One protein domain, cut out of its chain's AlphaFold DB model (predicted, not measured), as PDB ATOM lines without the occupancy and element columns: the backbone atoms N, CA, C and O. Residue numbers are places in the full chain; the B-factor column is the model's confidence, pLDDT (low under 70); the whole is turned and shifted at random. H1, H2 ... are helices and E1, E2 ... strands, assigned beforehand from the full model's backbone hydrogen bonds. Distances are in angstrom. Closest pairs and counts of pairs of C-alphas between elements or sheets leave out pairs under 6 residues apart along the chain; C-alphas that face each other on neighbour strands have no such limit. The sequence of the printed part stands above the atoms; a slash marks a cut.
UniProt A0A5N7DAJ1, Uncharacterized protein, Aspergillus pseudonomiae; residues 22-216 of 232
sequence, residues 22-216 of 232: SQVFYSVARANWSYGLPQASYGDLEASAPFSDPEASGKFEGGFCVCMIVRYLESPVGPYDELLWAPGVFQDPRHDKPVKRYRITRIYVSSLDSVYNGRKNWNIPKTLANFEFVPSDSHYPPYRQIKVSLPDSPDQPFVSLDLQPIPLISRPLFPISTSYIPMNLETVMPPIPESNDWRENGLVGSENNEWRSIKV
ATOM      1  N   SER A  22      -4.518  30.396  52.195       83.50
ATOM      2  CA  SER A  22      -5.770  29.712  52.528       83.50
ATOM      3  C   SER A  22      -5.759  28.203  52.283       83.50
ATOM      4  O   SER A  22      -4.941  27.680  51.527       83.50
ATOM      5  N   GLN A  23      -6.686  27.507  52.942       85.88
ATOM      6  CA  GLN A  23      -7.101  26.143  52.607       85.88
ATOM      7  C   GLN A  23      -8.480  26.209  51.959       85.88
ATOM      8  O   GLN A  23      -9.360  26.883  52.485       85.88
ATOM      9  N   VAL A  24      -8.683  25.513  50.841       82.50
ATOM     10  CA  VAL A  24      -9.929  25.591  50.070       82.50
ATOM     11  C   VAL A  24     -10.517  24.199  49.890       82.50
ATOM     12  O   VAL A  24      -9.855  23.299  49.378       82.50
ATOM     13  N   PHE A  25     -11.785  24.057  50.249       84.12
ATOM     14  CA  PHE A  25     -12.661  22.971  49.834       84.12
ATOM     15  C   PHE A  25     -13.656  23.562  48.852       84.12
ATOM     16  O   PHE A  25     -14.226  24.618  49.106       84.12
ATOM     17  N   TYR A  26     -13.877  22.911  47.720       83.38
ATOM     18  CA  TYR A  26     -14.819  23.432  46.741       83.38
ATOM     19  C   TYR A  26     -15.552  22.313  46.030       83.38
ATOM     20  O   TYR A  26     -15.017  21.221  45.842       83.38
ATOM     21  N   SER A  27     -16.772  22.613  45.614       82.00
ATOM     22  CA  SER A  27     -17.580  21.779  44.741       82.00
ATOM     23  C   SER A  27     -18.068  22.614  43.570       82.00
ATOM     24  O   SER A  27     -18.373  23.800  43.713       82.00
ATOM     25  N   VAL A  28     -18.123  21.982  42.404       84.06
ATOM     26  CA  VAL A  28     -18.640  22.581  41.179       84.06
ATOM     27  C   VAL A  28     -19.745  21.681  40.666       84.06
ATOM     28  O   VAL A  28     -19.566  20.468  40.561       84.06
ATOM     29  N   ALA A  29     -20.874  22.275  40.314       87.25
ATOM     30  CA  ALA A  29     -21.953  21.587  39.623       87.25
ATOM     31  C   ALA A  29     -22.468  22.454  38.472       87.25
ATOM     32  O   ALA A  29     -22.022  23.584  38.272       87.25
ATOM     33  N   ARG A  30     -23.372  21.907  37.660       88.88
ATOM     34  CA  ARG A  30     -24.005  22.639  36.562       88.88
ATOM     35  C   ARG A  30     -25.441  22.972  36.950       88.88
ATOM     36  O   ARG A  30     -26.256  22.069  37.103       88.88
ATOM     37  N   ALA A  31     -25.737  24.256  37.076       88.31
ATOM     38  CA  ALA A  31     -27.076  24.772  37.282       88.31
ATOM     39  C   ALA A  31     -27.814  24.913  35.942       88.31
ATOM     40  O   ALA A  31     -27.247  25.346  34.931       88.31
ATOM     41  N   ASN A  32     -29.096  24.556  35.945       88.31
ATOM     42  CA  ASN A  32     -29.995  24.753  34.816       88.31
ATOM     43  C   ASN A  32     -30.929  25.925  35.127       88.31
ATOM     44  O   ASN A  32     -31.610  25.920  36.150       88.31
ATOM     45  N   TRP A  33     -30.959  26.910  34.231       86.56
ATOM     46  CA  TRP A  33     -31.776  28.115  34.358       86.56
ATOM     47  C   TRP A  33     -33.271  27.805  34.508       86.56
ATOM     48  O   TRP A  33     -33.967  28.534  35.204       86.56
ATOM     49  N   SER A  34     -33.760  26.704  33.920       89.81
ATOM     50  CA  SER A  34     -35.180  26.335  33.975       89.81
ATOM     51  C   SER A  34     -35.659  25.964  35.379       89.81
ATOM     52  O   SER A  34     -36.858  25.983  35.634       89.81
ATOM     53  N   TYR A  35     -34.743  25.604  36.284       89.50
ATOM     54  CA  TYR A  35     -35.063  25.342  37.690       89.50
ATOM     55  C   TYR A  35     -35.022  26.610  38.553       89.50
ATOM     56  O   TYR A  35     -35.359  26.549  39.732       89.50
ATOM     57  N   GLY A  36     -34.623  27.752  37.983       91.31
ATOM     58  CA  GLY A  36     -34.435  28.995  38.720       91.31
ATOM     59  C   GLY A  36     -33.280  28.929  39.721       91.31
ATOM     60  O   GLY A  36     -32.452  28.014  39.709       91.31
ATOM     61  N   LEU A  37     -33.209  29.943  40.584       92.62
ATOM     62  CA  LEU A  37     -32.268  29.948  41.698       92.62
ATOM     63  C   LEU A  37     -32.769  29.028  42.815       92.62
ATOM     64  O   LEU A  37     -33.947  29.103  43.168       92.62
ATOM     65  N   PRO A  38     -31.892  28.208  43.425       89.56
ATOM     66  CA  PRO A  38     -32.253  27.462  44.621       89.56
ATOM     67  C   PRO A  38     -32.782  28.386  45.720       89.56
ATOM     68  O   PRO A  38     -32.288  29.509  45.889       89.56
ATOM     69  N   GLN A  39     -33.745  27.894  46.499       88.62
ATOM     70  CA  GLN A  39     -34.205  28.585  47.701       88.62
ATOM     71  C   GLN A  39     -33.009  28.927  48.604       88.62
ATOM     72  O   GLN A  39     -32.024  28.191  48.647       88.62
ATOM     73  N   ALA A  40     -33.088  30.064  49.300       89.44
ATOM     74  CA  ALA A  40     -32.016  30.591  50.146       89.44
ATOM     75  C   ALA A  40     -30.719  30.984  49.398       89.44
ATOM     76  O   ALA A  40     -29.691  31.204  50.038       89.44
ATOM     77  N   SER A  41     -30.758  31.176  48.070       93.94
ATOM     78  CA  SER A  41     -29.618  31.737  47.319       93.94
ATOM     79  C   SER A  41     -29.243  33.166  47.729       93.94
ATOM     80  O   SER A  41     -28.123  33.573  47.440       93.94
ATOM     81  N   TYR A  42     -30.131  33.900  48.406       96.88
ATOM     82  CA  TYR A  42     -29.901  35.239  48.957       96.88
ATOM     83  C   TYR A  42     -30.161  35.247  50.465       96.88
ATOM     84  O   TYR A  42     -31.049  34.527  50.927       96.88
ATOM     85  N   GLY A  43     -29.398  36.051  51.216       94.56
ATOM     86  CA  GLY A  43     -29.721  36.391  52.606       94.56
ATOM     87  C   GLY A  43     -30.974  37.264  52.693       94.56
ATOM     88  O   GLY A  43     -31.374  37.852  51.693       94.56
ATOM     89  N   ASP A  44     -31.595  37.344  53.869       94.06
ATOM     90  CA  ASP A  44     -32.892  38.021  54.033       94.06
ATOM     91  C   ASP A  44     -32.821  39.508  53.660       94.06
ATOM     92  O   ASP A  44     -33.695  40.027  52.961       94.06
ATOM     93  N   LEU A  45     -31.727  40.174  54.046       96.50
ATOM     94  CA  LEU A  45     -31.475  41.569  53.696       96.50
ATOM     95  C   LEU A  45     -31.394  41.743  52.170       96.50
ATOM     96  O   LEU A  45     -32.119  42.554  51.601       96.50
ATOM     97  N   GLU A  46     -30.568  40.950  51.489       97.25
ATOM     98  CA  GLU A  46     -30.416  41.008  50.033       97.25
ATOM     99  C   GLU A  46     -31.666  40.570  49.262       97.25
ATOM    100  O   GLU A  46     -31.925  41.118  48.193       97.25
ATOM    101  N   ALA A  47     -32.427  39.607  49.791       96.06
ATOM    102  CA  ALA A  47     -33.655  39.086  49.189       96.06
ATOM    103  C   ALA A  47     -34.805  40.106  49.194       96.06
ATOM    104  O   ALA A  47     -35.726  40.014  48.384       96.06
ATOM    105  N   SER A  48     -34.763  41.063  50.125       94.38
ATOM    106  CA  SER A  48     -35.748  42.145  50.253       94.38
ATOM    107  C   SER A  48     -35.365  43.422  49.491       94.38
ATOM    108  O   SER A  48     -36.093  44.412  49.536       94.38
ATOM    109  N   ALA A  49     -34.234  43.408  48.782       95.38
ATOM    110  CA  ALA A  49     -33.656  44.571  48.122       95.38
ATOM    111  C   ALA A  49     -33.542  44.373  46.599       95.38
ATOM    112  O   ALA A  49     -33.576  43.239  46.112       95.38
ATOM    113  N   PRO A  50     -33.300  45.448  45.817       96.38
ATOM    114  CA  PRO A  50     -33.070  45.337  44.374       96.38
ATOM    115  C   PRO A  50     -31.939  44.373  43.980       96.38
ATOM    116  O   PRO A  50     -31.892  43.927  42.837       96.38
ATOM    117  N   PHE A  51     -31.044  44.009  44.908       96.56
ATOM    118  CA  PHE A  51     -29.974  43.031  44.694       96.56
ATOM    119  C   PHE A  51     -30.485  41.673  44.173       96.56
ATOM    120  O   PHE A  51     -29.813  41.042  43.347       96.56
ATOM    121  N   SER A  52     -31.654  41.210  44.630       95.88
ATOM    122  CA  SER A  52     -32.266  39.949  44.186       95.88
ATOM    123  C   SER A  52     -33.320  40.110  43.089       95.88
ATOM    124  O   SER A  52     -33.813  39.101  42.588       95.88
ATOM    125  N   ASP A  53     -33.673  41.340  42.710       95.88
ATOM    126  CA  ASP A  53     -34.661  41.606  41.663       95.88
ATOM    127  C   ASP A  53     -34.060  41.312  40.272       95.88
ATOM    128  O   ASP A  53     -33.066  41.941  39.891       95.88
ATOM    129  N   PRO A  54     -34.625  40.373  39.488       94.62
ATOM    130  CA  PRO A  54     -34.121  40.049  38.158       94.62
ATOM    131  C   PRO A  54     -34.183  41.203  37.150       94.62
ATOM    132  O   PRO A  54     -33.389  41.209  36.209       94.62
ATOM    133  N   GLU A  55     -35.102  42.157  37.313       93.81
ATOM    134  CA  GLU A  55     -35.203  43.320  36.422       93.81
ATOM    135  C   GLU A  55     -34.171  44.394  36.798       93.81
ATOM    136  O   GLU A  55     -33.547  44.983  35.917       93.81
ATOM    137  N   ALA A  56     -33.914  44.601  38.094       94.44
ATOM    138  CA  ALA A  56     -32.919  45.575  38.553       94.44
ATOM    139  C   ALA A  56     -31.472  45.052  38.472       94.44
ATOM    140  O   ALA A  56     -30.550  45.784  38.113       94.44
ATOM    141  N   SER A  57     -31.265  43.779  38.819       95.19
ATOM    142  CA  SER A  57     -29.947  43.167  39.036       95.19
ATOM    143  C   SER A  57     -29.627  42.018  38.073       95.19
ATOM    144  O   SER A  57     -28.593  41.353  38.217       95.19
ATOM    145  N   GLY A  58     -30.488  41.795  37.080       95.31
ATOM    146  CA  GLY A  58     -30.284  40.836  36.003       95.31
ATOM    147  C   GLY A  58     -30.828  39.437  36.285       95.31
ATOM    148  O   GLY A  58     -30.835  38.944  37.414       95.31
ATOM    149  N   LYS A  59     -31.264  38.768  35.215       95.44
ATOM    150  CA  LYS A  59     -31.891  37.438  35.257       95.44
ATOM    151  C   LYS A  59     -30.856  36.330  35.394       95.44
ATOM    152  O   LYS A  59     -29.812  36.367  34.746       95.44
ATOM    153  N   PHE A  60     -31.165  35.324  36.209       96.62
ATOM    154  CA  PHE A  60     -30.352  34.117  36.336       96.62
ATOM    155  C   PHE A  60     -30.399  33.268  35.056       96.62
ATOM    156  O   PHE A  60     -31.464  33.046  34.486       96.62
ATOM    157  N   GLU A  61     -29.243  32.760  34.630       95.56
ATOM    158  CA  GLU A  61     -29.049  32.081  33.341       95.56
ATOM    159  C   GLU A  61     -28.392  30.693  33.489       95.56
ATOM    160  O   GLU A  61     -27.988  30.072  32.500       95.56
ATOM    161  N   GLY A  62     -28.289  30.167  34.715       94.12
ATOM    162  CA  GLY A  62     -27.663  28.868  34.973       94.12
ATOM    163  C   GLY A  62     -26.139  28.913  34.851       94.12
ATOM    164  O   GLY A  62     -25.494  29.888  35.228       94.12
ATOM    165  N   GLY A  63     -25.542  27.842  34.329       91.50
ATOM    166  CA  GLY A  63     -24.090  27.737  34.144       91.50
ATOM    167  C   GLY A  63     -23.426  26.890  35.224       91.50
ATOM    168  O   GLY A  63     -24.064  26.021  35.810       91.50
ATOM    169  N   PHE A  64     -22.128  27.075  35.461       90.69
ATOM    170  CA  PHE A  64     -21.456  26.360  36.545       90.69
ATOM    171  C   PHE A  64     -21.730  27.055  37.875       90.69
ATOM    172  O   PHE A  64     -21.444  28.235  38.016       90.69
ATOM    173  N   CYS A  65     -22.264  26.337  38.853       90.00
ATOM    174  CA  CYS A  65     -22.350  26.839  40.215       90.00
ATOM    175  C   CYS A  65     -21.133  26.379  41.014       90.00
ATOM    176  O   CYS A  65     -20.627  25.268  40.817       90.00
ATOM    177  N   VAL A  66     -20.684  27.227  41.932       88.94
ATOM    178  CA  VAL A  66     -19.536  26.979  42.798       88.94
ATOM    179  C   VAL A  66     -19.966  27.167  44.246       88.94
ATOM    180  O   VAL A  66     -20.526  28.201  44.611       88.94
ATOM    181  N   CYS A  67     -19.682  26.158  45.065       90.00
ATOM    182  CA  CYS A  67     -19.722  26.257  46.517       90.00
ATOM    183  C   CYS A  67     -18.297  26.086  47.038       90.00
ATOM    184  O   CYS A  67     -17.617  25.131  46.651       90.00
ATOM    185  N   MET A  68     -17.833  27.006  47.877       89.88
ATOM    186  CA  MET A  68     -16.493  26.964  48.460       89.88
ATOM    187  C   MET A  68     -16.564  27.107  49.968       89.88
ATOM    188  O   MET A  68     -17.296  27.953  50.464       89.88
ATOM    189  N   ILE A  69     -15.754  26.328  50.675       93.56
ATOM    190  CA  ILE A  69     -15.381  26.584  52.060       93.56
ATOM    191  C   ILE A  69     -13.902  26.927  52.075       93.56
ATOM    192  O   ILE A  69     -13.075  26.152  51.590       93.56
ATOM    193  N   VAL A  70     -13.563  28.087  52.619       91.81
ATOM    194  CA  VAL A  70     -12.198  28.600  52.643       91.81
ATOM    195  C   VAL A  70     -11.793  28.883  54.077       91.81
ATOM    196  O   VAL A  70     -12.520  29.550  54.799       91.81
ATOM    197  N   ARG A  71     -10.615  28.409  54.474       94.19
ATOM    198  CA  ARG A  71      -9.933  28.853  55.691       94.19
ATOM    199  C   ARG A  71      -8.847  29.828  55.302       94.19
ATOM    200  O   ARG A  71      -7.807  29.402  54.798       94.19
ATOM    201  N   TYR A  72      -9.067  31.118  55.493       90.50
ATOM    202  CA  TYR A  72      -8.030  32.123  55.323       90.50
ATOM    203  C   TYR A  72      -7.130  32.110  56.550       90.50
ATOM    204  O   TYR A  72      -7.527  32.511  57.638       90.50
ATOM    205  N   LEU A  73      -5.905  31.630  56.364       91.94
ATOM    206  CA  LEU A  73      -4.887  31.576  57.409       91.94
ATOM    207  C   LEU A  73      -4.210  32.937  57.575       91.94
ATOM    208  O   LEU A  73      -3.810  33.291  58.677       91.94
ATOM    209  N   GLU A  74      -4.102  33.697  56.482       89.62
ATOM    210  CA  GLU A  74      -3.576  35.062  56.456       89.62
ATOM    211  C   GLU A  74      -4.380  35.908  55.467       89.62
ATOM    212  O   GLU A  74      -4.591  35.502  54.320       89.62
ATOM    213  N   SER A  75      -4.822  37.089  55.905       91.69
ATOM    214  CA  SER A  75      -5.475  38.100  55.071       91.69
ATOM    215  C   SER A  75      -5.284  39.504  55.674       91.69
ATOM    216  O   SER A  75      -4.919  39.608  56.850       91.69
ATOM    217  N   PRO A  76      -5.570  40.589  54.930       92.69
ATOM    218  CA  PRO A  76      -5.510  41.955  55.464       92.69
ATOM    219  C   PRO A  76      -6.428  42.236  56.664       92.69
ATOM    220  O   PRO A  76      -6.192  43.199  57.387       92.69
ATOM    221  N   VAL A  77      -7.447  41.401  56.894       95.00
ATOM    222  CA  VAL A  77      -8.362  41.486  58.051       95.00
ATOM    223  C   VAL A  77      -8.105  40.383  59.087       95.00
ATOM    224  O   VAL A  77      -8.951  40.100  59.929       95.00
ATOM    225  N   GLY A  78      -6.936  39.739  59.023       95.12
ATOM    226  CA  GLY A  78      -6.589  38.590  59.856       95.12
ATOM    227  C   GLY A  78      -7.169  37.264  59.345       95.12
ATOM    228  O   GLY A  78      -7.742  37.212  58.251       95.12
ATOM    229  N   PRO A  79      -6.974  36.162  60.086       96.25
ATOM    230  CA  PRO A  79      -7.528  34.860  59.728       96.25
ATOM    231  C   PRO A  79      -9.057  34.850  59.839       96.25
ATOM    232  O   PRO A  79      -9.616  35.422  60.773       96.25
ATOM    233  N   TYR A  80      -9.733  34.184  58.907       98.00
ATOM    234  CA  TYR A  80     -11.179  33.959  58.965       98.00
ATOM    235  C   TYR A  80     -11.580  32.767  58.096       98.00
ATOM    236  O   TYR A  80     -10.868  32.390  57.168       98.00
ATOM    237  N   ASP A  81     -12.738  32.190  58.371       98.06
ATOM    238  CA  ASP A  81     -13.324  31.123  57.571       98.06
ATOM    239  C   ASP A  81     -14.483  31.677  56.726       98.06
ATOM    240  O   ASP A  81     -15.109  32.676  57.087       98.06
ATOM    241  N   GLU A  82     -14.739  31.066  55.572       98.00
ATOM    242  CA  GLU A  82     -15.715  31.521  54.583       98.00
ATOM    243  C   GLU A  82     -16.478  30.341  53.972       98.00
ATOM    244  O   GLU A  82     -15.876  29.325  53.636       98.00
ATOM    245  N   LEU A  83     -17.790  30.491  53.781       96.88
ATOM    246  CA  LEU A  83     -18.641  29.629  52.959       96.88
ATOM    247  C   LEU A  83     -19.270  30.490  51.862       96.88
ATOM    248  O   LEU A  83     -20.118  31.332  52.150       96.88
ATOM    249  N   LEU A  84     -18.870  30.271  50.613       94.69
ATOM    250  CA  LEU A  84     -19.279  31.037  49.438       94.69
ATOM    251  C   LEU A  84     -20.241  30.237  48.570       94.69
ATOM    252  O   LEU A  84     -19.977  29.080  48.241       94.69
ATOM    253  N   TRP A  85     -21.306  30.902  48.119       95.00
ATOM    254  CA  TRP A  85     -22.237  30.393  47.123       95.00
ATOM    255  C   TRP A  85     -22.311  31.313  45.898       95.00
ATOM    256  O   TRP A  85     -22.776  32.456  45.965       95.00
ATOM    257  N   ALA A  86     -21.877  30.780  44.756       94.62
ATOM    258  CA  ALA A  86     -22.046  31.380  43.440       94.62
ATOM    259  C   ALA A  86     -22.931  30.455  42.585       94.62
ATOM    260  O   ALA A  86     -22.438  29.454  42.060       94.62
ATOM    261  N   PRO A  87     -24.237  30.745  42.431       95.19
ATOM    262  CA  PRO A  87     -25.180  29.840  41.768       95.19
ATOM    263  C   PRO A  87     -24.988  29.741  40.251       95.19
ATOM    264  O   PRO A  87     -25.540  28.841  39.621       95.19
ATOM    265  N   GLY A  88     -24.226  30.654  39.650       94.06
ATOM    266  CA  GLY A  88     -23.946  30.653  38.221       94.06
ATOM    267  C   GLY A  88     -23.859  32.057  37.647       94.06
ATOM    268  O   GLY A  88     -23.456  33.005  38.329       94.06
ATOM    269  N   VAL A  89     -24.221  32.170  36.372       94.94
ATOM    270  CA  VAL A  89     -24.193  33.428  35.633       94.94
ATOM    271  C   VAL A  89     -25.563  34.091  35.586       94.94
ATOM    272  O   VAL A  89     -26.607  33.437  35.618       94.94
ATOM    273  N   PHE A  90     -25.533  35.411  35.476       96.06
ATOM    274  CA  PHE A  90     -26.686  36.281  35.335       96.06
ATOM    275  C   PHE A  90     -26.480  37.191  34.128       96.06
ATOM    276  O   PHE A  90     -25.338  37.449  33.732       96.06
ATOM    277  N   GLN A  91     -27.574  37.672  33.549       95.75
ATOM    278  CA  GLN A  91     -27.526  38.789  32.610       95.75
ATOM    279  C   GLN A  91     -26.984  40.028  33.333       95.75
ATOM    280  O   GLN A  91     -27.364  40.294  34.467       95.75
ATOM    281  N   ASP A  92     -26.086  40.765  32.690       94.12
ATOM    282  CA  ASP A  92     -25.554  42.023  33.207       94.12
ATOM    283  C   ASP A  92     -26.343  43.193  32.595       94.12
ATOM    284  O   ASP A  92     -26.129  43.510  31.420       94.12
ATOM    285  N   PRO A  93     -27.260  43.830  33.352       93.12
ATOM    286  CA  PRO A  93     -28.169  44.846  32.819       93.12
ATOM    287  C   PRO A  93     -27.465  46.166  32.471       93.12
ATOM    288  O   PRO A  93     -28.082  47.062  31.907       93.12
ATOM    289  N   ARG A  94     -26.166  46.306  32.778       92.06
ATOM    290  CA  ARG A  94     -25.365  47.494  32.433       92.06
ATOM    291  C   ARG A  94     -24.962  47.541  30.958       92.06
ATOM    292  O   ARG A  94     -24.316  48.497  30.531       92.06
ATOM    293  N   HIS A  95     -25.254  46.487  30.201       90.44
ATOM    294  CA  HIS A  95     -24.874  46.355  28.804       90.44
ATOM    295  C   HIS A  95     -26.111  46.196  27.920       90.44
ATOM    296  O   HIS A  95     -26.938  45.323  28.158       90.44
ATOM    297  N   ASP A  96     -26.167  46.947  26.817       87.62
ATOM    298  CA  ASP A  96     -27.243  46.819  25.814       87.62
ATOM    299  C   ASP A  96     -27.218  45.466  25.078       87.62
ATOM    300  O   ASP A  96     -28.185  45.053  24.440       87.62
ATOM    301  N   LYS A  97     -26.076  44.773  25.127       89.62
ATOM    302  CA  LYS A  97     -25.886  43.437  24.553       89.62
ATOM    303  C   LYS A  97     -26.078  42.376  25.638       89.62
ATOM    304  O   LYS A  97     -25.713  42.631  26.783       89.62
ATOM    305  N   PRO A  98     -26.529  41.155  25.288       88.62
ATOM    306  CA  PRO A  98     -26.718  40.066  26.245       88.62
ATOM    307  C   PRO A  98     -25.367  39.551  26.766       88.62
ATOM    308  O   PRO A  98     -24.793  38.583  26.262       88.62
ATOM    309  N   VAL A  99     -24.837  40.232  27.777       92.94
ATOM    310  CA  VAL A  99     -23.587  39.898  28.454       92.94
ATOM    311  C   VAL A  99     -23.921  39.102  29.712       92.94
ATOM    312  O   VAL A  99     -24.747  39.524  30.513       92.94
ATOM    313  N   LYS A 100     -23.275  37.943  29.891       93.50
ATOM    314  CA  LYS A 100     -23.435  37.103  31.088       93.50
ATOM    315  C   LYS A 100     -22.220  37.227  32.002       93.50
ATOM    316  O   LYS A 100     -21.080  37.237  31.516       93.50
ATOM    317  N   ARG A 101     -22.451  37.317  33.311       93.50
ATOM    318  CA  ARG A 101     -21.410  37.437  34.344       93.50
ATOM    319  C   ARG A 101     -21.742  36.593  35.562       93.50
ATOM    320  O   ARG A 101     -22.912  36.385  35.866       93.50
ATOM    321  N   TYR A 102     -20.715  36.087  36.238       93.06
ATOM    322  CA  TYR A 102     -20.909  35.350  37.484       93.06
ATOM    323  C   TYR A 102     -21.353  36.290  38.603       93.06
ATOM    324  O   TYR A 102     -20.959  37.458  38.629       93.06
ATOM    325  N   ARG A 103     -22.145  35.763  39.540       94.50
ATOM    326  CA  ARG A 103     -22.520  36.461  40.775       94.50
ATOM    327  C   ARG A 103     -22.305  35.558  41.980       94.50
ATOM    328  O   ARG A 103     -22.646  34.377  41.940       94.50
ATOM    329  N   ILE A 104     -21.795  36.143  43.058       95.75
ATOM    330  CA  ILE A 104     -21.860  35.555  44.397       95.75
ATOM    331  C   ILE A 104     -23.157  36.071  45.016       95.75
ATOM    332  O   ILE A 104     -23.339  37.280  45.140       95.75
ATOM    333  N   THR A 105     -24.088  35.187  45.355       96.75
ATOM    334  CA  THR A 105     -25.402  35.617  45.870       96.75
ATOM    335  C   THR A 105     -25.513  35.478  47.380       96.75
ATOM    336  O   THR A 105     -26.336  36.156  47.989       96.75
ATOM    337  N   ARG A 106     -24.660  34.648  47.992       96.69
ATOM    338  CA  ARG A 106     -24.604  34.464  49.441       96.69
ATOM    339  C   ARG A 106     -23.210  34.056  49.879       96.69
ATOM    340  O   ARG A 106     -22.556  33.251  49.217       96.69
ATOM    341  N   ILE A 107     -22.767  34.603  51.002       97.56
ATOM    342  CA  ILE A 107     -21.511  34.201  51.620       97.56
ATOM    343  C   ILE A 107     -21.572  34.425  53.126       97.56
ATOM    344  O   ILE A 107     -22.082  35.437  53.612       97.56
ATOM    345  N   TYR A 108     -21.046  33.453  53.849       98.50
ATOM    346  CA  TYR A 108     -20.925  33.476  55.295       98.50
ATOM    347  C   TYR A 108     -19.455  33.556  55.665       98.50
ATOM    348  O   TYR A 108     -18.643  32.885  55.034       98.50
ATOM    349  N   VAL A 109     -19.107  34.352  56.673       98.62
ATOM    350  CA  VAL A 109     -17.729  34.479  57.161       98.62
ATOM    351  C   VAL A 109     -17.665  34.515  58.678       98.62
ATOM    352  O   VAL A 109     -18.608  34.957  59.325       98.62
ATOM    353  N   SER A 110     -16.533  34.108  59.246       98.50
ATOM    354  CA  SER A 110     -16.314  34.078  60.698       98.50
ATOM    355  C   SER A 110     -15.783  35.386  61.303       98.50
ATOM    356  O   SER A 110     -15.342  35.395  62.448       98.50
ATOM    357  N   SER A 111     -15.744  36.483  60.536       97.31
ATOM    358  CA  SER A 111     -15.168  37.762  60.971       97.31
ATOM    359  C   SER A 111     -15.992  38.945  60.478       97.31
ATOM    360  O   SER A 111     -16.224  39.089  59.275       97.31
ATOM    361  N   LEU A 112     -16.371  39.831  61.402       97.69
ATOM    362  CA  LEU A 112     -17.070  41.077  61.089       97.69
ATOM    363  C   LEU A 112     -16.221  42.042  60.245       97.69
ATOM    364  O   LEU A 112     -16.759  42.702  59.360       97.69
ATOM    365  N   ASP A 113     -14.897  42.082  60.431       97.06
ATOM    366  CA  ASP A 113     -14.019  42.887  59.568       97.06
ATOM    367  C   ASP A 113     -14.037  42.375  58.116       97.06
ATOM    368  O   ASP A 113     -13.986  43.171  57.174       97.06
ATOM    369  N   SER A 114     -14.163  41.056  57.912       97.12
ATOM    370  CA  SER A 114     -14.358  40.465  56.578       97.12
ATOM    371  C   SER A 114     -15.737  40.799  56.006       97.12
ATOM    372  O   SER A 114     -15.837  41.081  54.808       97.12
ATOM    373  N   VAL A 115     -16.785  40.829  56.844       98.25
ATOM    374  CA  VAL A 115     -18.127  41.284  56.439       98.25
ATOM    375  C   VAL A 115     -18.066  42.719  55.923       98.25
ATOM    376  O   VAL A 115     -18.364  42.964  54.752       98.25
ATOM    377  N   TYR A 116     -17.612  43.643  56.770       98.00
ATOM    378  CA  TYR A 116     -17.572  45.071  56.474       98.00
ATOM    379  C   TYR A 116     -16.755  45.376  55.217       98.00
ATOM    380  O   TYR A 116     -17.256  45.985  54.269       98.00
ATOM    381  N   ASN A 117     -15.503  44.916  55.168       96.62
ATOM    382  CA  ASN A 117     -14.625  45.218  54.041       96.62
ATOM    383  C   ASN A 117     -15.060  44.496  52.759       96.62
ATOM    384  O   ASN A 117     -14.942  45.058  51.672       96.62
ATOM    385  N   GLY A 118     -15.602  43.278  52.870       95.94
ATOM    386  CA  GLY A 118     -16.135  42.514  51.742       95.94
ATOM    387  C   GLY A 118     -17.275  43.240  51.025       95.94
ATOM    388  O   GLY A 118     -17.274  43.375  49.797       95.94
ATOM    389  N   ARG A 119     -18.219  43.751  51.820       97.38
ATOM    390  CA  ARG A 119     -19.352  44.548  51.350       97.38
ATOM    391  C   ARG A 119     -18.890  45.879  50.770       97.38
ATOM    392  O   ARG A 119     -19.177  46.165  49.612       97.38
ATOM    393  N   LYS A 120     -18.091  46.637  51.525       95.56
ATOM    394  CA  LYS A 120     -17.627  47.974  51.133       95.56
ATOM    395  C   LYS A 120     -16.810  47.983  49.840       95.56
ATOM    396  O   LYS A 120     -17.028  48.821  48.970       95.56
ATOM    397  N   ASN A 121     -15.853  47.066  49.709       93.94
ATOM    398  CA  ASN A 121     -14.916  47.088  48.587       93.94
ATOM    399  C   ASN A 121     -15.518  46.505  47.299       93.94
ATOM    400  O   ASN A 121     -15.162  46.946  46.206       93.94
ATOM    401  N   TRP A 122     -16.387  45.494  47.409       95.12
ATOM    402  CA  TRP A 122     -16.778  44.671  46.260       95.12
ATOM    403  C   TRP A 122     -18.275  44.383  46.141       95.12
ATOM    404  O   TRP A 122     -18.660  43.621  45.258       95.12
ATOM    405  N   ASN A 123     -19.119  44.955  47.002       97.19
ATOM    406  CA  ASN A 123     -20.550  44.646  47.089       97.19
ATOM    407  C   ASN A 123     -20.847  43.146  47.278       97.19
ATOM    408  O   ASN A 123     -21.869  42.640  46.813       97.19
ATOM    409  N   ILE A 124     -19.951  42.398  47.922       96.12
ATOM    410  CA  ILE A 124     -20.186  40.977  48.187       96.12
ATOM    411  C   ILE A 124     -21.110  40.859  49.409       96.12
ATOM    412  O   ILE A 124     -20.765  41.426  50.445       96.12
ATOM    413  N   PRO A 125     -22.219  40.090  49.348       97.44
ATOM    414  CA  PRO A 125     -23.219  40.014  50.415       97.44
ATOM    415  C   PRO A 125     -22.763  39.120  51.578       97.44
ATOM    416  O   PRO A 125     -23.355  38.077  51.863       97.44
ATOM    417  N   LYS A 126     -21.651  39.497  52.219       97.94
ATOM    418  CA  LYS A 126     -21.102  38.798  53.381       97.94
ATOM    419  C   LYS A 126     -22.013  38.974  54.584       97.94
ATOM    420  O   LYS A 126     -22.525  40.068  54.813       97.94
ATOM    421  N   THR A 127     -22.170  37.893  55.340       97.69
ATOM    422  CA  THR A 127     -22.891  37.833  56.616       97.69
ATOM    423  C   THR A 127     -22.085  37.008  57.619       97.69
ATOM    424  O   THR A 127     -21.290  36.151  57.223       97.69
ATOM    425  N   LEU A 128     -22.235  37.296  58.912       98.31
ATOM    426  CA  LEU A 128     -21.486  36.612  59.965       98.31
ATOM    427  C   LEU A 128     -22.037  35.194  60.199       98.31
ATOM    428  O   LEU A 128     -23.249  34.987  60.202       98.31
ATOM    429  N   ALA A 129     -21.149  34.227  60.419       98.50
ATOM    430  CA  ALA A 129     -21.482  32.873  60.850       98.50
ATOM    431  C   ALA A 129     -20.367  32.272  61.709       98.50
ATOM    432  O   ALA A 129     -19.219  32.712  61.665       98.50
ATOM    433  N   ASN A 130     -20.702  31.218  62.442       98.38
ATOM    434  CA  ASN A 130     -19.751  30.409  63.187       98.38
ATOM    435  C   ASN A 130     -19.308  29.216  62.343       98.38
ATOM    436  O   ASN A 130     -20.121  28.604  61.650       98.38
ATOM    437  N   PHE A 131     -18.025  28.876  62.431       98.31
ATOM    438  CA  PHE A 131     -17.430  27.755  61.714       98.31
ATOM    439  C   PHE A 131     -16.752  26.807  62.701       98.31
ATOM    440  O   PHE A 131     -15.947  27.230  63.528       98.31
ATOM    441  N   GLU A 132     -17.040  25.515  62.581       97.62
ATOM    442  CA  GLU A 132     -16.394  24.456  63.355       97.62
ATOM    443  C   GLU A 132     -15.697  23.491  62.393       97.62
ATOM    444  O   GLU A 132     -16.341  22.859  61.555       97.62
ATOM    445  N   PHE A 133     -14.377  23.359  62.521       95.50
ATOM    446  CA  PHE A 133     -13.580  22.397  61.761       95.50
ATOM    447  C   PHE A 133     -13.096  21.304  62.699       95.50
ATOM    448  O   PHE A 133     -12.205  21.534  63.516       95.50
ATOM    449  N   VAL A 134     -13.663  20.110  62.568       94.94
ATOM    450  CA  VAL A 134     -13.341  18.985  63.441       94.94
ATOM    451  C   VAL A 134     -12.162  18.209  62.853       94.94
ATOM    452  O   VAL A 134     -12.311  17.641  61.764       94.94
ATOM    453  N   PRO A 135     -10.999  18.159  63.532       93.00
ATOM    454  CA  PRO A 135      -9.813  17.485  63.014       93.00
ATOM    455  C   PRO A 135     -10.043  15.998  62.727       93.00
ATOM    456  O   PRO A 135     -10.872  15.336  63.356       93.00
ATOM    457  N   SER A 136      -9.296  15.492  61.755       89.31
ATOM    458  CA  SER A 136      -9.228  14.085  61.360       89.31
ATOM    459  C   SER A 136      -7.863  13.508  61.744       89.31
ATOM    460  O   SER A 136      -6.869  14.232  61.743       89.31
ATOM    461  N   ASP A 137      -7.804  12.202  62.018       87.50
ATOM    462  CA  ASP A 137      -6.539  11.477  62.226       87.50
ATOM    463  C   ASP A 137      -5.777  11.234  60.906       87.50
ATOM    464  O   ASP A 137      -4.615  10.831  60.901       87.50
ATOM    465  N   SER A 138      -6.426  11.469  59.762       80.19
ATOM    466  CA  SER A 138      -5.791  11.439  58.447       80.19
ATOM    467  C   SER A 138      -5.147  12.783  58.132       80.19
ATOM    468  O   SER A 138      -5.752  13.837  58.321       80.19
ATOM    469  N   HIS A 139      -3.970  12.749  57.506       74.75
ATOM    470  CA  HIS A 139      -3.413  13.939  56.864       74.75
ATOM    471  C   HIS A 139      -4.355  14.499  55.786       74.75
ATOM    472  O   HIS A 139      -4.401  15.712  55.590       74.75
ATOM    473  N   TYR A 140      -5.118  13.625  55.109       72.44
ATOM    474  CA  TYR A 140      -5.997  13.993  53.998       72.44
ATOM    475  C   TYR A 140      -7.333  13.221  54.013       72.44
ATOM    476  O   TYR A 140      -7.327  11.994  53.861       72.44
ATOM    477  N   PRO A 141      -8.487  13.908  54.143       78.06
ATOM    478  CA  PRO A 141      -8.637  15.320  54.515       78.06
ATOM    479  C   PRO A 141      -8.209  15.579  55.980       78.06
ATOM    480  O   PRO A 141      -8.374  14.692  56.819       78.06
ATOM    481  N   PRO A 142      -7.699  16.786  56.303       83.81
ATOM    482  CA  PRO A 142      -7.250  17.142  57.659       83.81
ATOM    483  C   PRO A 142      -8.402  17.367  58.650       83.81
ATOM    484  O   PRO A 142      -8.183  17.498  59.853       83.81
ATOM    485  N   TYR A 143      -9.638  17.399  58.154       90.75
ATOM    486  CA  TYR A 143     -10.851  17.497  58.955       90.75
ATOM    487  C   TYR A 143     -11.756  16.321  58.611       90.75
ATOM    488  O   TYR A 143     -11.801  15.904  57.455       90.75
ATOM    489  N   ARG A 144     -12.468  15.797  59.608       92.75
ATOM    490  CA  ARG A 144     -13.507  14.771  59.425       92.75
ATOM    491  C   ARG A 144     -14.900  15.373  59.316       92.75
ATOM    492  O   ARG A 144     -15.808  14.711  58.831       92.75
ATOM    493  N   GLN A 145     -15.073  16.604  59.792       94.62
ATOM    494  CA  GLN A 145     -16.349  17.300  59.750       94.62
ATOM    495  C   GLN A 145     -16.140  18.814  59.691       94.62
ATOM    496  O   GLN A 145     -15.217  19.338  60.319       94.62
ATOM    497  N   ILE A 146     -16.996  19.507  58.945       95.75
ATOM    498  CA  ILE A 146     -17.083  20.971  58.926       95.75
ATOM    499  C   ILE A 146     -18.533  21.362  59.192       95.75
ATOM    500  O   ILE A 146     -19.427  20.863  58.508       95.75
ATOM    501  N   LYS A 147     -18.764  22.266  60.142       97.88
ATOM    502  CA  LYS A 147     -20.097  22.797  60.442       97.88
ATOM    503  C   LYS A 147     -20.133  24.310  60.314       97.88
ATOM    504  O   LYS A 147     -19.147  24.979  60.618       97.88
ATOM    505  N   VAL A 148     -21.283  24.825  59.888       98.12
ATOM    506  CA  VAL A 148     -21.566  26.261  59.833       98.12
ATOM    507  C   VAL A 148     -22.912  26.530  60.494       98.12
ATOM    508  O   VAL A 148     -23.911  25.889  60.152       98.12
ATOM    509  N   SER A 149     -22.934  27.467  61.437       98.19
ATOM    510  CA  SER A 149     -24.125  27.886  62.183       98.19
ATOM    511  C   SER A 149     -24.243  29.408  62.223       98.19
ATOM    512  O   SER A 149     -23.277  30.133  61.981       98.19
ATOM    513  N   LEU A 150     -25.450  29.911  62.476       97.06
ATOM    514  CA  LEU A 150     -25.654  31.342  62.692       97.06
ATOM    515  C   LEU A 150     -25.148  31.740  64.089       97.06
ATOM    516  O   LEU A 150     -25.178  30.901  64.995       97.06
ATOM    517  N   PRO A 151     -24.718  33.000  64.291       95.56
ATOM    518  CA  PRO A 151     -24.267  33.483  65.596       95.56
ATOM    519  C   PRO A 151     -25.305  33.304  66.710       95.56
ATOM    520  O   PRO A 151     -24.938  32.918  67.816       95.56
ATOM    521  N   ASP A 152     -26.588  33.500  66.393       95.19
ATOM    522  CA  ASP A 152     -27.696  33.435  67.358       95.19
ATOM    523  C   ASP A 152     -28.114  31.999  67.713       95.19
ATOM    524  O   ASP A 152     -28.827  31.767  68.689       95.19
ATOM    525  N   SER A 153     -27.680  31.015  66.922       95.94
ATOM    526  CA  SER A 153     -28.026  29.604  67.099       95.94
ATOM    527  C   SER A 153     -26.804  28.705  66.852       95.94
ATOM    528  O   SER A 153     -26.820  27.877  65.932       95.94
ATOM    529  N   PRO A 154     -25.722  28.853  67.642       94.00
ATOM    530  CA  PRO A 154     -24.439  28.202  67.375       94.00
ATOM    531  C   PRO A 154     -24.531  26.672  67.394       94.00
ATOM    532  O   PRO A 154     -23.845  26.016  66.609       94.00
ATOM    533  N   ASP A 155     -25.428  26.121  68.216       95.50
ATOM    534  CA  ASP A 155     -25.650  24.678  68.379       95.50
ATOM    535  C   ASP A 155     -26.532  24.057  67.279       95.50
ATOM    536  O   ASP A 155     -26.756  22.845  67.265       95.50
ATOM    537  N   GLN A 156     -27.045  24.868  66.346       96.69
ATOM    538  CA  GLN A 156     -27.920  24.435  65.253       96.69
ATOM    539  C   GLN A 156     -27.256  24.729  63.900       96.69
ATOM    540  O   GLN A 156     -27.525  25.761  63.277       96.69
ATOM    541  N   PRO A 157     -26.349  23.853  63.428       96.94
ATOM    542  CA  PRO A 157     -25.685  24.050  62.149       96.94
ATOM    543  C   PRO A 157     -26.669  23.916  60.984       96.94
ATOM    544  O   PRO A 157     -27.388  22.925  60.874       96.94
ATOM    545  N   PHE A 158     -26.653  24.892  60.075       94.81
ATOM    546  CA  PHE A 158     -27.410  24.837  58.818       94.81
ATOM    547  C   PHE A 158     -26.600  24.188  57.683       94.81
ATOM    548  O   PHE A 158     -27.159  23.805  56.657       94.81
ATOM    549  N   VAL A 159     -25.286  24.032  57.872       94.44
ATOM    550  CA  VAL A 159     -24.415  23.187  57.047       94.44
ATOM    551  C   VAL A 159     -23.638  22.245  57.957       94.44
ATOM    552  O   VAL A 159     -23.011  22.686  58.916       94.44
ATOM    553  N   SER A 160     -23.633  20.958  57.611       95.38
ATOM    554  CA  SER A 160     -22.757  19.945  58.199       95.38
ATOM    555  C   SER A 160     -22.218  19.062  57.082       95.38
ATOM    556  O   SER A 160     -22.989  18.436  56.355       95.38
ATOM    557  N   LEU A 161     -20.899  19.044  56.914       91.81
ATOM    558  CA  LEU A 161     -20.210  18.249  55.906       91.81
ATOM    559  C   LEU A 161     -19.330  17.221  56.591       91.81
ATOM    560  O   LEU A 161     -18.359  17.593  57.247       91.81
ATOM    561  N   ASP A 162     -19.626  15.945  56.382       90.75
ATOM    562  CA  ASP A 162     -18.749  14.859  56.800       90.75
ATOM    563  C   ASP A 162     -17.732  14.565  55.697       90.75
ATOM    564  O   ASP A 162     -18.074  14.378  54.526       90.75
ATOM    565  N   LEU A 163     -16.461  14.542  56.079       86.81
ATOM    566  CA  LEU A 163     -15.336  14.350  55.180       86.81
ATOM    567  C   LEU A 163     -14.691  13.003  55.490       86.81
ATOM    568  O   LEU A 163     -14.299  12.725  56.623       86.81
ATOM    569  N   GLN A 164     -14.552  12.166  54.466       80.75
ATOM    570  CA  GLN A 164     -13.920  10.857  54.594       80.75
ATOM    571  C   GLN A 164     -12.781  10.715  53.582       80.75
ATOM    572  O   GLN A 164     -12.926  11.145  52.432       80.75
ATOM    573  N   PRO A 165     -11.653  10.091  53.963       75.31
ATOM    574  CA  PRO A 165     -10.641   9.691  52.997       75.31
ATOM    575  C   PRO A 165     -11.250   8.738  51.960       75.31
ATOM    576  O   PRO A 165     -11.865   7.736  52.320       75.31
ATOM    577  N   ILE A 166     -11.056   9.012  50.668       68.50
ATOM    578  CA  ILE A 166     -11.429   8.078  49.596       68.50
ATOM    579  C   ILE A 166     -10.209   7.191  49.303       68.50
ATOM    580  O   ILE A 166      -9.205   7.723  48.812       68.50
ATOM    581  N   PRO A 167     -10.239   5.871  49.571       60.31
ATOM    582  CA  PRO A 167      -9.123   4.983  49.247       60.31
ATOM    583  C   PRO A 167      -8.819   5.025  47.736       60.31
ATOM    584  O   PRO A 167      -9.731   5.163  46.926       60.31
ATOM    585  N   LEU A 168      -7.541   4.931  47.351       57.03
ATOM    586  CA  LEU A 168      -6.997   5.031  45.977       57.03
ATOM    587  C   LEU A 168      -7.013   6.408  45.267       57.03
ATOM    588  O   LEU A 168      -6.194   6.593  44.372       57.03
ATOM    589  N   ILE A 169      -7.861   7.381  45.639       54.62
ATOM    590  CA  ILE A 169      -7.988   8.681  44.917       54.62
ATOM    591  C   ILE A 169      -7.552   9.887  45.780       54.62
ATOM    592  O   ILE A 169      -7.352  10.993  45.285       54.62
ATOM    593  N   SER A 170      -7.331   9.684  47.080       44.62
ATOM    594  CA  SER A 170      -6.960  10.725  48.061       44.62
ATOM    595  C   SER A 170      -5.531  11.278  47.926       44.62
ATOM    596  O   SER A 170      -5.141  12.158  48.691       44.62
ATOM    597  N   ARG A 171      -4.751  10.815  46.939       50.84
ATOM    598  CA  ARG A 171      -3.437  11.373  46.587       50.84
ATOM    599  C   ARG A 171      -3.516  11.967  45.176       50.84
ATOM    600  O   ARG A 171      -3.570  11.209  44.209       50.84
ATOM    601  N   PRO A 172      -3.531  13.297  45.021       48.53
ATOM    602  CA  PRO A 172      -3.467  13.907  43.704       48.53
ATOM    603  C   PRO A 172      -2.059  13.699  43.138       48.53
ATOM    604  O   PRO A 172      -1.080  14.153  43.719       48.53
ATOM    605  N   LEU A 173      -1.949  13.004  42.004       47.22
ATOM    606  CA  LEU A 173      -0.672  12.849  41.295       47.22
ATOM    607  C   LEU A 173      -0.278  14.114  40.509       47.22
ATOM    608  O   LEU A 173       0.855  14.202  40.048       47.22
ATOM    609  N   PHE A 174      -1.181  15.098  40.371       42.44
ATOM    610  CA  PHE A 174      -0.947  16.315  39.587       42.44
ATOM    611  C   PHE A 174      -1.631  17.552  40.202       42.44
ATOM    612  O   PHE A 174      -2.758  17.438  40.699       42.44
ATOM    613  N   PRO A 175      -0.990  18.736  40.156       43.97
ATOM    614  CA  PRO A 175      -1.597  19.995  40.586       43.97
ATOM    615  C   PRO A 175      -2.806  20.339  39.705       43.97
ATOM    616  O   PRO A 175      -2.764  20.207  38.482       43.97
ATOM    617  N   ILE A 176      -3.898  20.795  40.319       50.22
ATOM    618  CA  ILE A 176      -5.085  21.252  39.588       50.22
ATOM    619  C   ILE A 176      -4.910  22.747  39.359       50.22
ATOM    620  O   ILE A 176      -5.093  23.536  40.283       50.22
ATOM    621  N   SER A 177      -4.557  23.149  38.139       43.31
ATOM    622  CA  SER A 177      -4.581  24.569  37.799       43.31
ATOM    623  C   SER A 177      -5.983  25.007  37.388       43.31
ATOM    624  O   SER A 177      -6.642  24.359  36.569       43.31
ATOM    625  N   THR A 178      -6.417  26.152  37.911       48.94
ATOM    626  CA  THR A 178      -7.614  26.849  37.417       48.94
ATOM    627  C   THR A 178      -7.413  27.406  36.004       48.94
ATOM    628  O   THR A 178      -8.396  27.704  35.328       48.94
ATOM    629  N   SER A 179      -6.167  27.466  35.507       44.09
ATOM    630  CA  SER A 179      -5.839  27.899  34.142       44.09
ATOM    631  C   SER A 179      -6.379  26.969  33.044       44.09
ATOM    632  O   SER A 179      -6.582  27.423  31.920       44.09
ATOM    633  N   TYR A 180      -6.686  25.704  33.365       43.50
ATOM    634  CA  TYR A 180      -7.289  24.741  32.431       43.50
ATOM    635  C   TYR A 180      -8.810  24.873  32.289       43.50
ATOM    636  O   TYR A 180      -9.416  24.153  31.496       43.50
ATOM    637  N   ILE A 181      -9.444  25.766  33.049       44.00
ATOM    638  CA  ILE A 181     -10.885  26.000  32.991       44.00
ATOM    639  C   ILE A 181     -11.112  27.297  32.194       44.00
ATOM    640  O   ILE A 181     -10.910  28.382  32.740       44.00
ATOM    641  N   PRO A 182     -11.516  27.234  30.906       42.22
ATOM    642  CA  PRO A 182     -11.674  28.406  30.042       42.22
ATOM    643  C   PRO A 182     -12.977  29.162  30.357       42.22
ATOM    644  O   PRO A 182     -13.865  29.291  29.518       42.22
ATOM    645  N   MET A 183     -13.117  29.645  31.591       52.69
ATOM    646  CA  MET A 183     -14.256  30.441  32.039       52.69
ATOM    647  C   MET A 183     -13.817  31.876  32.320       52.69
ATOM    648  O   MET A 183     -12.827  32.115  33.010       52.69
ATOM    649  N   ASN A 184     -14.577  32.846  31.812       60.50
ATOM    650  CA  ASN A 184     -14.479  34.217  32.295       60.50
ATOM    651  C   ASN A 184     -15.113  34.272  33.696       60.50
ATOM    652  O   ASN A 184     -16.331  34.359  33.815       60.50
ATOM    653  N   LEU A 185     -14.283  34.169  34.736       68.19
ATOM    654  CA  LEU A 185     -14.684  34.242  36.147       68.19
ATOM    655  C   LEU A 185     -14.835  35.688  36.646       68.19
ATOM    656  O   LEU A 185     -14.843  35.926  37.855       68.19
ATOM    657  N   GLU A 186     -14.932  36.665  35.736       81.75
ATOM    658  CA  GLU A 186     -15.325  38.018  36.110       81.75
ATOM    659  C   GLU A 186     -16.681  37.962  36.817       81.75
ATOM    660  O   GLU A 186     -17.709  37.587  36.242       81.75
ATOM    661  N   THR A 187     -16.635  38.308  38.097       88.00
ATOM    662  CA  THR A 187     -17.787  38.349  38.982       88.00
ATOM    663  C   THR A 187     -18.245  39.789  39.065       88.00
ATOM    664  O   THR A 187     -17.443  40.685  39.325       88.00
ATOM    665  N   VAL A 188     -19.522  40.021  38.806       93.81
ATOM    666  CA  VAL A 188     -20.114  41.357  38.799       93.81
ATOM    667  C   VAL A 188     -21.160  41.419  39.892       93.81
ATOM    668  O   VAL A 188     -22.024  40.556  39.978       93.81
ATOM    669  N   MET A 189     -21.084  42.445  40.723       96.19
ATOM    670  CA  MET A 189     -21.902  42.586  41.913       96.19
ATOM    671  C   MET A 189     -22.743  43.864  41.802       96.19
ATOM    672  O   MET A 189     -22.166  44.951  41.663       96.19
ATOM    673  N   PRO A 190     -24.085  43.760  41.844       96.94
ATOM    674  CA  PRO A 190     -24.953  44.928  41.931       96.94
ATOM    675  C   PRO A 190     -24.788  45.646  43.270       96.94
ATOM    676  O   PRO A 190     -24.128  45.124  44.173       96.94
ATOM    677  N   PRO A 191     -25.382  46.839  43.413       97.25
ATOM    678  CA  PRO A 191     -25.486  47.508  44.698       97.25
ATOM    679  C   PRO A 191     -26.147  46.614  45.749       97.25
ATOM    680  O   PRO A 191     -27.153  45.959  45.472       97.25
ATOM    681  N   ILE A 192     -25.581  46.596  46.953       97.12
ATOM    682  CA  ILE A 192     -26.094  45.851  48.104       97.12
ATOM    683  C   ILE A 192     -26.772  46.791  49.111       97.12
ATOM    684  O   ILE A 192     -26.320  47.928  49.287       97.12
ATOM    685  N   PRO A 193     -27.835  46.328  49.791       97.31
ATOM    686  CA  PRO A 193     -28.503  47.085  50.850       97.31
ATOM    687  C   PRO A 193     -27.625  47.269  52.098       97.31
ATOM    688  O   PRO A 193     -26.726  46.469  52.374       97.31
ATOM    689  N   GLU A 194     -27.935  48.306  52.874       96.81
ATOM    690  CA  GLU A 194     -27.385  48.554  54.210       96.81
ATOM    691  C   GLU A 194     -28.355  48.049  55.289       96.81
ATOM    692  O   GLU A 194     -29.570  48.190  55.152       96.81
ATOM    693  N   SER A 195     -27.827  47.473  56.370       96.94
ATOM    694  CA  SER A 195     -28.602  47.185  57.583       96.94
ATOM    695  C   SER A 195     -28.705  48.426  58.474       96.94
ATOM    696  O   SER A 195     -27.739  49.177  58.600       96.94
ATOM    697  N   ASN A 196     -29.828  48.600  59.179       96.00
ATOM    698  CA  ASN A 196     -29.981  49.663  60.185       96.00
ATOM    699  C   ASN A 196     -28.867  49.625  61.250       96.00
ATOM    700  O   ASN A 196     -28.382  50.673  61.674       96.00
ATOM    701  N   ASP A 197     -28.400  48.421  61.590       95.00
ATOM    702  CA  ASP A 197     -27.389  48.173  62.619       95.00
ATOM    703  C   ASP A 197     -26.019  47.843  62.006       95.00
ATOM    704  O   ASP A 197     -25.213  47.110  62.582       95.00
ATOM    705  N   TRP A 198     -25.717  48.376  60.812       95.12
ATOM    706  CA  TRP A 198     -24.473  48.056  60.099       95.12
ATOM    707  C   TRP A 198     -23.205  48.335  60.907       95.12
ATOM    708  O   TRP A 198     -22.183  47.689  60.686       95.12
ATOM    709  N   ARG A 199     -23.255  49.284  61.851       94.50
ATOM    710  CA  ARG A 199     -22.136  49.609  62.751       94.50
ATOM    711  C   ARG A 199     -21.817  48.489  63.741       94.50
ATOM    712  O   ARG A 199     -20.720  48.469  64.281       94.50
ATOM    713  N   GLU A 200     -22.753  47.574  63.957       94.50
ATOM    714  CA  GLU A 200     -22.605  46.430  64.852       94.50
ATOM    715  C   GLU A 200     -22.353  45.149  64.054       94.50
ATOM    716  O   GLU A 200     -21.423  44.403  64.347       94.50
ATOM    717  N   ASN A 201     -23.130  44.924  62.991       95.06
ATOM    718  CA  ASN A 201     -23.087  43.678  62.218       95.06
ATOM    719  C   ASN A 201     -22.217  43.740  60.943       95.06
ATOM    720  O   ASN A 201     -22.060  42.737  60.245       95.06
ATOM    721  N   GLY A 202     -21.646  44.902  60.618       96.06
ATOM    722  CA  GLY A 202     -20.783  45.110  59.453       96.06
ATOM    723  C   GLY A 202     -21.518  45.152  58.110       96.06
ATOM    724  O   GLY A 202     -20.863  45.283  57.074       96.06
ATOM    725  N   LEU A 203     -22.853  45.056  58.085       97.25
ATOM    726  CA  LEU A 203     -23.670  44.981  56.868       97.25
ATOM    727  C   LEU A 203     -23.863  46.351  56.196       97.25
ATOM    728  O   LEU A 203     -24.986  46.812  55.996       97.25
ATOM    729  N   VAL A 204     -22.755  47.007  55.851       96.75
ATOM    730  CA  VAL A 204     -22.733  48.289  55.133       96.75
ATOM    731  C   VAL A 204     -23.277  48.131  53.708       96.75
ATOM    732  O   VAL A 204     -23.080  47.084  53.077       96.75
ATOM    733  N   GLY A 205     -23.980  49.153  53.217       96.31
ATOM    734  CA  GLY A 205     -24.495  49.188  51.848       96.31
ATOM    735  C   GLY A 205     -23.474  49.691  50.831       96.31
ATOM    736  O   GLY A 205     -22.362  50.103  51.165       96.31
ATOM    737  N   SER A 206     -23.860  49.665  49.558       94.25
ATOM    738  CA  SER A 206     -23.045  50.242  48.488       94.25
ATOM    739  C   SER A 206     -23.077  51.766  48.498       94.25
ATOM    740  O   SER A 206     -24.135  52.385  48.600       94.25
ATOM    741  N   GLU A 207     -21.919  52.378  48.275       87.44
ATOM    742  CA  GLU A 207     -21.824  53.815  48.026       87.44
ATOM    743  C   GLU A 207     -22.390  54.150  46.631       87.44
ATOM    744  O   GLU A 207     -22.101  53.464  45.648       87.44
ATOM    745  N   ASN A 208     -23.215  55.200  46.547       87.94
ATOM    746  CA  ASN A 208     -23.772  55.766  45.305       87.94
ATOM    747  C   ASN A 208     -24.485  54.775  44.363       87.94
ATOM    748  O   ASN A 208     -24.578  55.032  43.164       87.94
ATOM    749  N   ASN A 209     -24.990  53.647  44.875       87.81
ATOM    750  CA  ASN A 209     -25.571  52.575  44.057       87.81
ATOM    751  C   ASN A 209     -24.643  52.110  42.917       87.81
ATOM    752  O   ASN A 209     -25.095  51.760  41.824       87.81
ATOM    753  N   GLU A 210     -23.331  52.093  43.162       92.56
ATOM    754  CA  GLU A 210     -22.360  51.628  42.177       92.56
ATOM    755  C   GLU A 210     -22.324  50.103  42.079       92.56
ATOM    756  O   GLU A 210     -22.357  49.385  43.080       92.56
ATOM    757  N   TRP A 211     -22.159  49.605  40.856       95.31
ATOM    758  CA  TRP A 211     -21.821  48.210  40.600       95.31
ATOM    759  C   TRP A 211     -20.320  47.976  40.772       95.31
ATOM    760  O   TRP A 211     -19.504  48.812  40.379       95.31
ATOM    761  N   ARG A 212     -19.936  46.797  41.263       94.44
ATOM    762  CA  ARG A 212     -18.531  46.396  41.422       94.44
ATOM    763  C   ARG A 212     -18.213  45.187  40.548       94.44
ATOM    764  O   ARG A 212     -19.043  44.301  40.371       94.44
ATOM    765  N   SER A 213     -17.002  45.145  40.002       90.12
ATOM    766  CA  SER A 213     -16.510  44.009  39.216       90.12
ATOM    767  C   SER A 213     -15.237  43.464  39.847       90.12
ATOM    768  O   SER A 213     -14.321  44.217  40.177       90.12
ATOM    769  N   ILE A 214     -15.162  42.145  39.975       83.12
ATOM    770  CA  ILE A 214     -14.026  41.419  40.527       83.12
ATOM    771  C   ILE A 214     -13.485  40.518  39.431       83.12
ATOM    772  O   ILE A 214     -14.178  39.629  38.928       83.12
ATOM    773  N   LYS A 215     -12.220  40.720  39.080       73.31
ATOM    774  CA  LYS A 215     -11.483  39.769  38.254       73.31
ATOM    775  C   LYS A 215     -10.689  38.876  39.185       73.31
ATOM    776  O   LYS A 215      -9.729  39.330  39.801       73.31
ATOM    777  N   VAL A 216     -11.102  37.616  39.288       61.75
ATOM    778  CA  VAL A 216     -10.319  36.598  39.992       61.75
ATOM    779  C   VAL A 216      -8.973  36.492  39.276       61.75
ATOM    780  O   VAL A 216      -8.919  36.094  38.108       61.75
TER     781      VAL A 216
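This is residues 22 to 216 of the 232 residues of an uncharacterized protein of Aspergillus pseudonomiae (UniProt A0A5N7DAJ1). A twisted sheet of five strands, E1 E2 E3 E6 E7, stands in the middle, with H3 packed on one face at its E7 edge and the small sheet E8 E9 E10 partly face to face with the other as a crossed sandwich. At one end of the large sheet the hairpin E4 and E5 sits beside the short pair E11 and E12, while residues 172 to 182 stick out as a loose loop. The printed part has 195 residues, in the order E1 H1 H2 E2 E3 E4 E5 E6 H3 E7 E8 E9 E10 E11 H4 E12; the large sheet runs E1 E2 E3 E6 E7 and is mixed, the other three are antiparallel. The class is mixed, helices and strands, with under half of the residues in named elements. The whole is compact, with a radius of gyration of the C-alphas of 17.5 A and spans of 52 by 40 by 32 A.

Find C-alpha 22 at (-5.770, 29.712, 52.528); from there E1 runs 26.7 A to residue 31. Next come H1, residues 44 to 47, and H2, 54 to 57. E2, residues 63 to 74, is 31.2 A long and bends by 57 degrees at residue 71; E3, 80 to 86, is 19.1 A. Then follow E4, 88 to 91, E5, 100 to 103, and E6, 106 to 109. H3 starts at C-alpha 112, (-17.070, 41.077, 61.089), and runs 15.3 A to 122. E7 is 126 to 128, E8 130 to 135, E9 143 to 149, E10 157 to 162, E11 187 to 189 and H4 198 to 201. E12, from 212, ends at C-alpha 214, (-14.026, 41.419, 40.527).

Look first at E1 and E2, antiparallel, with N 25 and O 69 2.8 A apart. In the hairpin E2 and E3, N 70 and O 82 are 2.8 A apart. E6 is antiparallel to E3, N 83 to O 108 2.8 A, and parallel to E7, N 109 to O 127 2.9 A. E6, H3 and E7 form a strand-helix-strand unit, two parallel neighbour strands with a helix between, its crossover right-handed. H3 is on this sheet at a height over the sheet of 9.0 A, two layers; its closest C-alphas to E7 are Val 115 and Lys 126, 4.9 A. E8 E9 E10 is a meander, each strand the antiparallel neighbour of the one before: N 132 and O 147 are 2.9 A apart, N 148 and O 159 2.9 A. Its strands stand at 78 degrees to those of the large sheet. Beyond, N 90 and O 101 of the hairpin E4 and E5 are 2.8 A apart, as are N 189 and O 212 of E11 and E12; the closest C-alphas of E5 and E11 are Tyr 102 and Thr 187, 4.6 A. H4 is close to but not clearly touching H3, Leu 112 to Asn 201 6.7 A between C-alphas; H2 is near E4, and H1 is apart from H2. In H3 every O i to N i+4 pair is within hydrogen-bond range; H1, H2 and H4 are too short for one.

The C-alphas of Asp 96 and Asp 137 are the two farthest apart, 54.8 A. The printed part has no cut; the links E1 to H1 and E10 to E11 are long. Mean pLDDT of the printed part is 88.5, with residues 166 to 185 and 216 under 70.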